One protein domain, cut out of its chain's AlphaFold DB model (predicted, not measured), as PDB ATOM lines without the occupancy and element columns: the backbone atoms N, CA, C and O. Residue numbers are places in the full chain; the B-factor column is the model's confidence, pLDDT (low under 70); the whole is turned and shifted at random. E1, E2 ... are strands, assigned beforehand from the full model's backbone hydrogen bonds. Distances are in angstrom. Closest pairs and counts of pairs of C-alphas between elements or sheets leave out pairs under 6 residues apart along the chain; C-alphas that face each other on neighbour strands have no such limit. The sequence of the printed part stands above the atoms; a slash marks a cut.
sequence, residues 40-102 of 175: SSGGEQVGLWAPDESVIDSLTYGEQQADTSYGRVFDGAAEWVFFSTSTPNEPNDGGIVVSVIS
ATOM      1  N   SER A  40     -20.238 -16.513 -17.120       94.44
ATOM      2  CA  SER A  40     -19.003 -16.192 -16.397       94.44
ATOM      3  C   SER A  40     -19.298 -15.890 -14.930       94.44
ATOM      4  O   SER A  40     -20.188 -15.095 -14.627       94.44
ATOM      5  N   SER A  41     -18.512 -16.451 -14.007       92.94
ATOM      6  CA  SER A  41     -18.595 -16.102 -12.582       92.94
ATOM      7  C   SER A  41     -17.973 -14.739 -12.259       92.94
ATOM      8  O   SER A  41     -18.207 -14.219 -11.180       92.94
ATOM      9  N   GLY A  42     -17.185 -14.149 -13.165       93.00
ATOM     10  CA  GLY A  42     -16.551 -12.837 -12.966       93.00
ATOM     11  C   GLY A  42     -17.423 -11.638 -13.354       93.00
ATOM     12  O   GLY A  42     -16.974 -10.502 -13.220       93.00
ATOM     13  N   GLY A  43     -18.642 -11.881 -13.843       93.81
ATOM     14  CA  GLY A  43     -19.527 -10.858 -14.395       93.81
ATOM     15  C   GLY A  43     -19.446 -10.737 -15.918       93.81
ATOM     16  O   GLY A  43     -18.398 -10.973 -16.521       93.81
ATOM     17  N   GLU A  44     -20.579 -10.398 -16.531       95.56
ATOM     18  CA  GLU A  44     -20.769 -10.158 -17.969       95.56
ATOM     19  C   GLU A  44     -22.181  -9.588 -18.222       95.56
ATOM     20  O   GLU A  44     -22.859  -9.133 -17.298       95.56
ATOM     21  N   GLN A  45     -22.619  -9.582 -19.481       94.31
ATOM     22  CA  GLN A  45     -23.944  -9.132 -19.888       94.31
ATOM     23  C   GLN A  45     -24.747 -10.289 -20.485       94.31
ATOM     24  O   GLN A  45     -24.267 -11.005 -21.363       94.31
ATOM     25  N   VAL A  46     -25.995 -10.421 -20.044       94.44
ATOM     26  CA  VAL A  46     -26.996 -11.339 -20.592       94.44
ATOM     27  C   VAL A  46     -28.214 -10.544 -21.050       94.44
ATOM     28  O   VAL A  46     -28.532  -9.493 -20.496       94.44
ATOM     29  N   GLY A  47     -28.901 -11.027 -22.077       94.50
ATOM     30  CA  GLY A  47     -30.142 -10.419 -22.534       94.50
ATOM     31  C   GLY A  47     -31.077 -11.425 -23.179       94.50
ATOM     32  O   GLY A  47     -30.679 -12.537 -23.536       94.50
ATOM     33  N   LEU A  48     -32.324 -10.998 -23.308       94.00
ATOM     34  CA  LEU A  48     -33.400 -11.698 -23.976       94.00
ATOM     35  C   LEU A  48     -33.937 -10.792 -25.082       94.00
ATOM     36  O   LEU A  48     -34.259  -9.629 -24.841       94.00
ATOM     37  N   TRP A  49     -34.032 -11.336 -26.289       95.06
ATOM     38  CA  TRP A  49     -34.485 -10.618 -27.475       95.06
ATOM     39  C   TRP A  49     -35.692 -11.316 -28.088       95.06
ATOM     40  O   TRP A  49     -35.793 -12.544 -28.052       95.06
ATOM     41  N   ALA A  50     -36.588 -10.527 -28.672       94.12
ATOM     42  CA  ALA A  50     -37.665 -11.028 -29.508       94.12
ATOM     43  C   ALA A  50     -37.134 -11.451 -30.896       94.12
ATOM     44  O   ALA A  50     -36.032 -11.056 -31.287       94.12
ATOM     45  N   PRO A  51     -37.909 -12.229 -31.679       91.56
ATOM     46  CA  PRO A  51     -37.506 -12.644 -33.027       91.56
ATOM     47  C   PRO A  51     -37.244 -11.491 -34.009       91.56
ATOM     48  O   PRO A  51     -36.566 -11.694 -35.010       91.56
ATOM     49  N   ASP A  52     -37.781 -10.299 -33.735       94.19
ATOM     50  CA  ASP A  52     -37.559  -9.068 -34.506       94.19
ATOM     51  C   ASP A  52     -36.341  -8.254 -34.032       94.19
ATOM     52  O   ASP A  52     -36.171  -7.104 -34.429       94.19
ATOM     53  N   GLU A  53     -35.498  -8.857 -33.188       90.94
ATOM     54  CA  GLU A  53     -34.282  -8.280 -32.605       90.94
ATOM     55  C   GLU A  53     -34.515  -7.143 -31.597       90.94
ATOM     56  O   GLU A  53     -33.553  -6.538 -31.113       90.94
ATOM     57  N   SER A  54     -35.761  -6.873 -31.200       95.06
ATOM     58  CA  SER A  54     -36.024  -5.969 -30.079       95.06
ATOM     59  C   SER A  54     -35.594  -6.587 -28.741       95.06
ATOM     60  O   SER A  54     -35.708  -7.794 -28.517       95.06
ATOM     61  N   VAL A  55     -35.059  -5.758 -27.840       92.81
ATOM     62  CA  VAL A  55     -34.682  -6.183 -26.483       92.81
ATOM     63  C   VAL A  55     -35.949  -6.351 -25.646       92.81
ATOM     64  O   VAL A  55     -36.717  -5.403 -25.506       92.81
ATOM     65  N   ILE A  56     -36.134  -7.537 -25.065       92.69
ATOM     66  CA  ILE A  56     -37.193  -7.821 -24.089       92.69
ATOM     67  C   ILE A  56     -36.708  -7.455 -22.684       92.69
ATOM     68  O   ILE A  56     -37.361  -6.681 -21.990       92.69
ATOM     69  N   ASP A  57     -35.554  -7.990 -22.273       91.50
ATOM     70  CA  ASP A  57     -34.890  -7.636 -21.012       91.50
ATOM     71  C   ASP A  57     -33.372  -7.836 -21.142       91.50
ATOM     72  O   ASP A  57     -32.891  -8.576 -22.005       91.50
ATOM     73  N   SER A  58     -32.597  -7.176 -20.288       92.69
ATOM     74  CA  SER A  58     -31.149  -7.352 -20.227       92.69
ATOM     75  C   SER A  58     -30.609  -7.082 -18.832       92.69
ATOM     76  O   SER A  58     -31.116  -6.235 -18.101       92.69
ATOM     77  N   LEU A  59     -29.533  -7.781 -18.485       92.62
ATOM     78  CA  LEU A  59     -28.846  -7.648 -17.215       92.62
ATOM     79  C   LEU A  59     -27.337  -7.648 -17.446       92.62
ATOM     80  O   LEU A  59     -26.777  -8.599 -17.989       92.62
ATOM     81  N   THR A  60     -26.673  -6.605 -16.965       93.12
ATOM     82  CA  THR A  60     -25.231  -6.645 -16.711       93.12
ATOM     83  C   THR A  60     -25.034  -7.007 -15.248       93.12
ATOM     84  O   THR A  60     -25.558  -6.322 -14.372       93.12
ATOM     85  N   TYR A  61     -24.294  -8.078 -14.979       91.56
ATOM     86  CA  TYR A  61     -24.072  -8.577 -13.627       91.56
ATOM     87  C   TYR A  61     -22.574  -8.636 -13.297       91.56
ATOM     88  O   TYR A  61     -21.730  -8.749 -14.185       91.56
ATOM     89  N   GLY A  62     -22.249  -8.510 -12.009       91.00
ATOM     90  CA  GLY A  62     -20.875  -8.531 -11.500       91.00
ATOM     91  C   GLY A  62     -20.394  -9.925 -11.092       91.00
ATOM     92  O   GLY A  62     -20.972 -10.942 -11.468       91.00
ATOM     93  N   GLU A  63     -19.344  -9.978 -10.279       93.31
ATOM     94  CA  GLU A  63     -18.836 -11.237  -9.727       93.31
ATOM     95  C   GLU A  63     -19.938 -12.019  -8.988       93.31
ATOM     96  O   GLU A  63     -20.715 -11.459  -8.213       93.31
ATOM     97  N   GLN A  64     -20.026 -13.318  -9.267       92.94
ATOM     98  CA  GLN A  64     -21.005 -14.235  -8.694       92.94
ATOM     99  C   GLN A  64     -20.394 -15.000  -7.521       92.94
ATOM    100  O   GLN A  64     -19.235 -15.414  -7.567       92.94
ATOM    101  N   GLN A  65     -21.196 -15.229  -6.482       88.69
ATOM    102  CA  GLN A  65     -20.787 -15.964  -5.288       88.69
ATOM    103  C   GLN A  65     -21.286 -17.409  -5.358       88.69
ATOM    104  O   GLN A  65     -22.405 -17.676  -5.799       88.69
ATOM    105  N   ALA A  66     -20.460 -18.353  -4.906       89.69
ATOM    106  CA  ALA A  66     -20.884 -19.743  -4.768       89.69
ATOM    107  C   ALA A  66     -22.061 -19.862  -3.783       89.69
ATOM    108  O   ALA A  66     -22.189 -19.051  -2.869       89.69
ATOM    109  N   ASP A  67     -22.902 -20.879  -3.983       88.50
ATOM    110  CA  ASP A  67     -24.033 -21.221  -3.105       88.50
ATOM    111  C   ASP A  67     -25.071 -20.096  -2.905       88.50
ATOM    112  O   ASP A  67     -25.789 -20.060  -1.907       88.50
ATOM    113  N   THR A  68     -25.179 -19.185  -3.876       90.12
ATOM    114  CA  THR A  68     -26.172 -18.100  -3.894       90.12
ATOM    115  C   THR A  68     -26.828 -17.983  -5.268       90.12
ATOM    116  O   THR A  68     -26.296 -18.476  -6.265       90.12
ATOM    117  N   SER A  69     -27.984 -17.323  -5.334       91.50
ATOM    118  CA  SER A  69     -28.608 -16.910  -6.596       91.50
ATOM    119  C   SER A  69     -28.690 -15.391  -6.678       91.50
ATOM    120  O   SER A  69     -28.836 -14.721  -5.662       91.50
ATOM    121  N   TYR A  70     -28.597 -14.837  -7.886       91.06
ATOM    122  CA  TYR A  70     -28.738 -13.404  -8.139       91.06
ATOM    123  C   TYR A  70     -30.032 -13.148  -8.911       91.06
ATOM    124  O   TYR A  70     -30.235 -13.715  -9.985       91.06
ATOM    125  N   GLY A  71     -30.923 -12.328  -8.356       91.19
ATOM    126  CA  GLY A  71     -32.278 -12.144  -8.881       91.19
ATOM    127  C   GLY A  71     -32.927 -10.845  -8.415       91.19
ATOM    128  O   GLY A  71     -32.412 -10.176  -7.519       91.19
ATOM    129  N   ARG A  72     -34.076 -10.497  -9.004       88.31
ATOM    130  CA  ARG A  72     -34.905  -9.375  -8.534       88.31
ATOM    131  C   ARG A  72     -35.509  -9.696  -7.164       88.31
ATOM    132  O   ARG A  72     -35.935 -10.828  -6.969       88.31
ATOM    133  N   VAL A  73     -35.566  -8.733  -6.237       83.06
ATOM    134  CA  VAL A  73     -36.070  -8.967  -4.860       83.06
ATOM    135  C   VAL A  73     -37.517  -9.493  -4.824       83.06
ATOM    136  O   VAL A  73     -37.817 -10.406  -4.055       83.06
ATOM    137  N   PHE A  74     -38.366  -8.975  -5.714       85.25
ATOM    138  CA  PHE A  74     -39.688  -9.500  -6.061       85.25
ATOM    139  C   PHE A  74     -39.795  -9.614  -7.584       85.25
ATOM    140  O   PHE A  74     -39.031  -8.967  -8.312       85.25
ATOM    141  N   ASP A  75     -40.757 -10.386  -8.082       81.75
ATOM    142  CA  ASP A  75     -41.034 -10.460  -9.519       81.75
ATOM    143  C   ASP A  75     -41.296  -9.057 -10.096       81.75
ATOM    144  O   ASP A  75     -42.190  -8.330  -9.663       81.75
ATOM    145  N   GLY A  76     -40.476  -8.649 -11.070       79.94
ATOM    146  CA  GLY A  76     -40.554  -7.324 -11.698       79.94
ATOM    147  C   GLY A  76     -39.933  -6.160 -10.908       79.94
ATOM    148  O   GLY A  76     -39.905  -5.048 -11.430       79.94
ATOM    149  N   ALA A  77     -39.391  -6.385  -9.704       81.50
ATOM    150  CA  ALA A  77     -38.732  -5.337  -8.917       81.50
ATOM    151  C   ALA A  77     -37.482  -4.774  -9.614       81.50
ATOM    152  O   ALA A  77     -36.806  -5.482 -10.364       81.50
ATOM    153  N   ALA A  78     -37.141  -3.508  -9.364       80.62
ATOM    154  CA  ALA A  78     -35.960  -2.879  -9.958       80.62
ATOM    155  C   ALA A  78     -34.653  -3.391  -9.326       80.62
ATOM    156  O   ALA A  78     -33.618  -3.465  -9.992       80.62
ATOM    157  N   GLU A  79     -34.710  -3.758  -8.049       79.62
ATOM    158  CA  GLU A  79     -33.567  -4.130  -7.230       79.62
ATOM    159  C   GLU A  79     -33.134  -5.572  -7.481       79.62
ATOM    160  O   GLU A  79     -33.930  -6.506  -7.365       79.62
ATOM    161  N   TRP A  80     -31.837  -5.756  -7.739       87.00
ATOM    162  CA  TRP A  80     -31.197  -7.063  -7.841       87.00
ATOM    163  C   TRP A  80     -30.360  -7.366  -6.602       87.00
ATOM    164  O   TRP A  80     -29.537  -6.558  -6.161       87.00
ATOM    165  N   VAL A  81     -30.548  -8.559  -6.054       86.81
ATOM    166  CA  VAL A  81     -29.954  -8.992  -4.792       86.81
ATOM    167  C   VAL A  81     -29.425 -10.414  -4.898       86.81
ATOM    168  O   VAL A  81     -29.827 -11.178  -5.776       86.81
ATOM    169  N   PHE A  82     -28.521 -10.769  -3.989       87.94
ATOM    170  CA  PHE A  82     -28.112 -12.154  -3.796       87.94
ATOM    171  C   PHE A  82     -28.999 -12.822  -2.749       87.94
ATOM    172  O   PHE A  82     -29.119 -12.316  -1.631       87.94
ATOM    173  N   PHE A  83     -29.566 -13.973  -3.089       85.88
ATOM    174  CA  PHE A  83     -30.334 -14.821  -2.189       85.88
ATOM    175  C   PHE A  83     -29.504 -16.011  -1.718       85.88
ATOM    176  O   PHE A  83     -28.732 -16.594  -2.481       85.88
ATOM    177  N   SER A  84     -29.727 -16.434  -0.473       86.06
ATOM    178  CA  SER A  84     -29.204 -17.712   0.033       86.06
ATOM    179  C   SER A  84     -30.013 -18.919  -0.447       86.06
ATOM    180  O   SER A  84     -29.657 -20.059  -0.166       86.06
ATOM    181  N   THR A  85     -31.164 -18.690  -1.079       85.06
ATOM    182  CA  THR A  85     -32.092 -19.742  -1.495       85.06
ATOM    183  C   THR A  85     -32.598 -19.442  -2.894       85.06
ATOM    184  O   THR A  85     -33.179 -18.389  -3.135       85.06
ATOM    185  N   SER A  86     -32.373 -20.381  -3.807       87.62
ATOM    186  CA  SER A  86     -32.866 -20.306  -5.179       87.62
ATOM    187  C   SER A  86     -34.339 -20.710  -5.260       87.62
ATOM    188  O   SER A  86     -34.760 -21.658  -4.599       87.62
ATOM    189  N   THR A  87     -35.081 -20.049  -6.140       90.31
ATOM    190  CA  THR A  87     -36.522 -20.224  -6.402       90.31
ATOM    191  C   THR A  87     -36.770 -20.692  -7.850       90.31
ATOM    192  O   THR A  87     -37.461 -20.033  -8.621       90.31
ATOM    193  N   PRO A  88     -36.167 -21.808  -8.309       91.38
ATOM    194  CA  PRO A  88     -36.388 -22.269  -9.675       91.38
ATOM    195  C   PRO A  88     -37.863 -22.628  -9.893       91.38
ATOM    196  O   PRO A  88     -38.418 -23.438  -9.157       91.38
ATOM    197  N   ASN A  89     -38.448 -22.078 -10.957       89.94
ATOM    198  CA  ASN A  89     -39.854 -22.243 -11.341       89.94
ATOM    199  C   ASN A  89     -40.888 -21.656 -10.359       89.94
ATOM    200  O   ASN A  89     -42.062 -21.998 -10.463       89.94
ATOM    201  N   GLU A  90     -40.473 -20.781  -9.442       90.12
ATOM    202  CA  GLU A  90     -41.336 -20.149  -8.437       90.12
ATOM    203  C   GLU A  90     -41.051 -18.634  -8.351       90.12
ATOM    204  O   GLU A  90     -39.950 -18.208  -8.715       90.12
ATOM    205  N   PRO A  91     -41.994 -17.817  -7.844       87.69
ATOM    206  CA  PRO A  91     -41.790 -16.384  -7.636       87.69
ATOM    207  C   PRO A  91     -40.644 -16.058  -6.676       87.69
ATOM    208  O   PRO A  91     -40.399 -16.771  -5.697       87.69
ATOM    209  N   ASN A  92     -40.011 -14.902  -6.881       86.00
ATOM    210  CA  ASN A  92     -39.205 -14.284  -5.834       86.00
ATOM    211  C   ASN A  92     -40.127 -13.555  -4.845       86.00
ATOM    212  O   ASN A  92     -40.836 -12.626  -5.223       86.00
ATOM    213  N   ASP A  93     -40.095 -13.948  -3.569       80.25
ATOM    214  CA  ASP A  93     -40.929 -13.370  -2.500       80.25
ATOM    215  C   ASP A  93     -40.073 -12.747  -1.382       80.25
ATOM    216  O   ASP A  93     -40.194 -13.085  -0.206       80.25
ATOM    217  N   GLY A  94     -39.105 -11.899  -1.753       66.25
ATOM    218  CA  GLY A  94     -38.294 -11.160  -0.778       66.25
ATOM    219  C   GLY A  94     -37.503 -12.051   0.186       66.25
ATOM    220  O   GLY A  94     -37.352 -11.690   1.352       66.25
ATOM    221  N   GLY A  95     -37.041 -13.218  -0.292       61.44
ATOM    222  CA  GLY A  95     -36.321 -14.236   0.482       61.44
ATOM    223  C   GLY A  95     -35.087 -13.715   1.237       61.44
ATOM    224  O   GLY A  95     -34.799 -12.524   1.285       61.44
ATOM    225  N   ILE A  96     -34.304 -14.604   1.854       64.25
ATOM    226  CA  ILE A  96     -33.158 -14.168   2.669       64.25
ATOM    227  C   ILE A  96     -32.075 -13.544   1.770       64.25
ATOM    228  O   ILE A  96     -31.323 -14.246   1.088       64.25
ATOM    229  N   VAL A  97     -32.009 -12.212   1.793       64.56
ATOM    230  CA  VAL A  97     -31.014 -11.406   1.081       64.56
ATOM    231  C   VAL A  97     -29.680 -11.479   1.819       64.56
ATOM    232  O   VAL A  97     -29.565 -11.054   2.968       64.56
ATOM    233  N   VAL A  98     -28.662 -12.015   1.147       60.09
ATOM    234  CA  VAL A  98     -27.300 -12.179   1.684       60.09
ATOM    235  C   VAL A  98     -26.483 -10.905   1.481       60.09
ATOM    236  O   VAL A  98     -25.707 -10.519   2.353       60.09
ATOM    237  N   SER A  99     -26.666 -10.228   0.343       57.25
ATOM    238  CA  SER A  99     -26.083  -8.910   0.069       57.25
ATOM    239  C   SER A  99     -26.786  -8.215  -1.107       57.25
ATOM    240  O   SER A  99     -27.303  -8.865  -2.016       57.25
ATOM    241  N   VAL A 100     -26.803  -6.881  -1.088       53.38
ATOM    242  CA  VAL A 100     -27.273  -6.035  -2.197       53.38
ATOM    243  C   VAL A 100     -26.036  -5.594  -2.980       53.38
ATOM    244  O   VAL A 100     -25.199  -4.883  -2.428       53.38
ATOM    245  N   ILE A 101     -25.873  -6.049  -4.230       54.72
ATOM    246  CA  ILE A 101     -24.627  -5.838  -5.009       54.72
ATOM    247  C   ILE A 101     -24.773  -4.757  -6.091       54.72
ATOM    248  O   ILE A 101     -23.778  -4.312  -6.655       54.72
ATOM    249  N   SER A 102     -25.977  -4.223  -6.307       47.56
ATOM    250  CA  SER A 102     -26.178  -3.127  -7.256       47.56
ATOM    251  C   SER A 102     -27.069  -2.040  -6.668       47.56
ATOM    252  O   SER A 102     -28.290  -2.119  -6.740       47.56
TER     253      SER A 102
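What this domain is: This is residues 40 to 102 of the 175 residues of the protein "Por_Secre_tail domain-containing protein" of Bacteroidetes bacterium (UniProt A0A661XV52). Little regular structure: a two-strand hairpin arm, E1 and E2, is joined to a small head, the three-strand sheet E3 - E4 - E5 with its loops. The head is a meander, each strand the antiparallel neighbour of the one before. The printed part has 63 residues, 25 in five named strands, with no named helix: all strand. It is only just compact, close to loose, radius of gyration of the C-alphas 12.6 A, spans 38 by 26 by 19 A.

How they stand to each other: E1, residues 44 to 49, and E2, residues 55 to 61, are an antiparallel hairpin at 168 degrees; N 46 and O 59 are 2.9 A apart. E2 is apart from E3, residues 69 to 72. E3 and E4, residues 80 to 83, form an antiparallel hairpin, N 71 to O 81 3.0 A. E4 and E5, residues 97 to 100, form another, N 98 to O 82 2.8 A.

Where its parts are: E1 begins at C-alpha 44 (-20.769, -10.158, -17.969) and spans 16.7 A, E2 16.8 A, E3 10.0 A, E4 9.6 A. E5, 7.3 A, ends at C-alpha 100 (-27.273, -6.035, -2.197).

The domain as a whole: The C-alphas farthest apart, Asp 52 and Ile 96, are 37.8 A apart. The printed part has no cut. The link E4 to E5 is long, 13 residues. Residues 94 to 102 have pLDDT under 70.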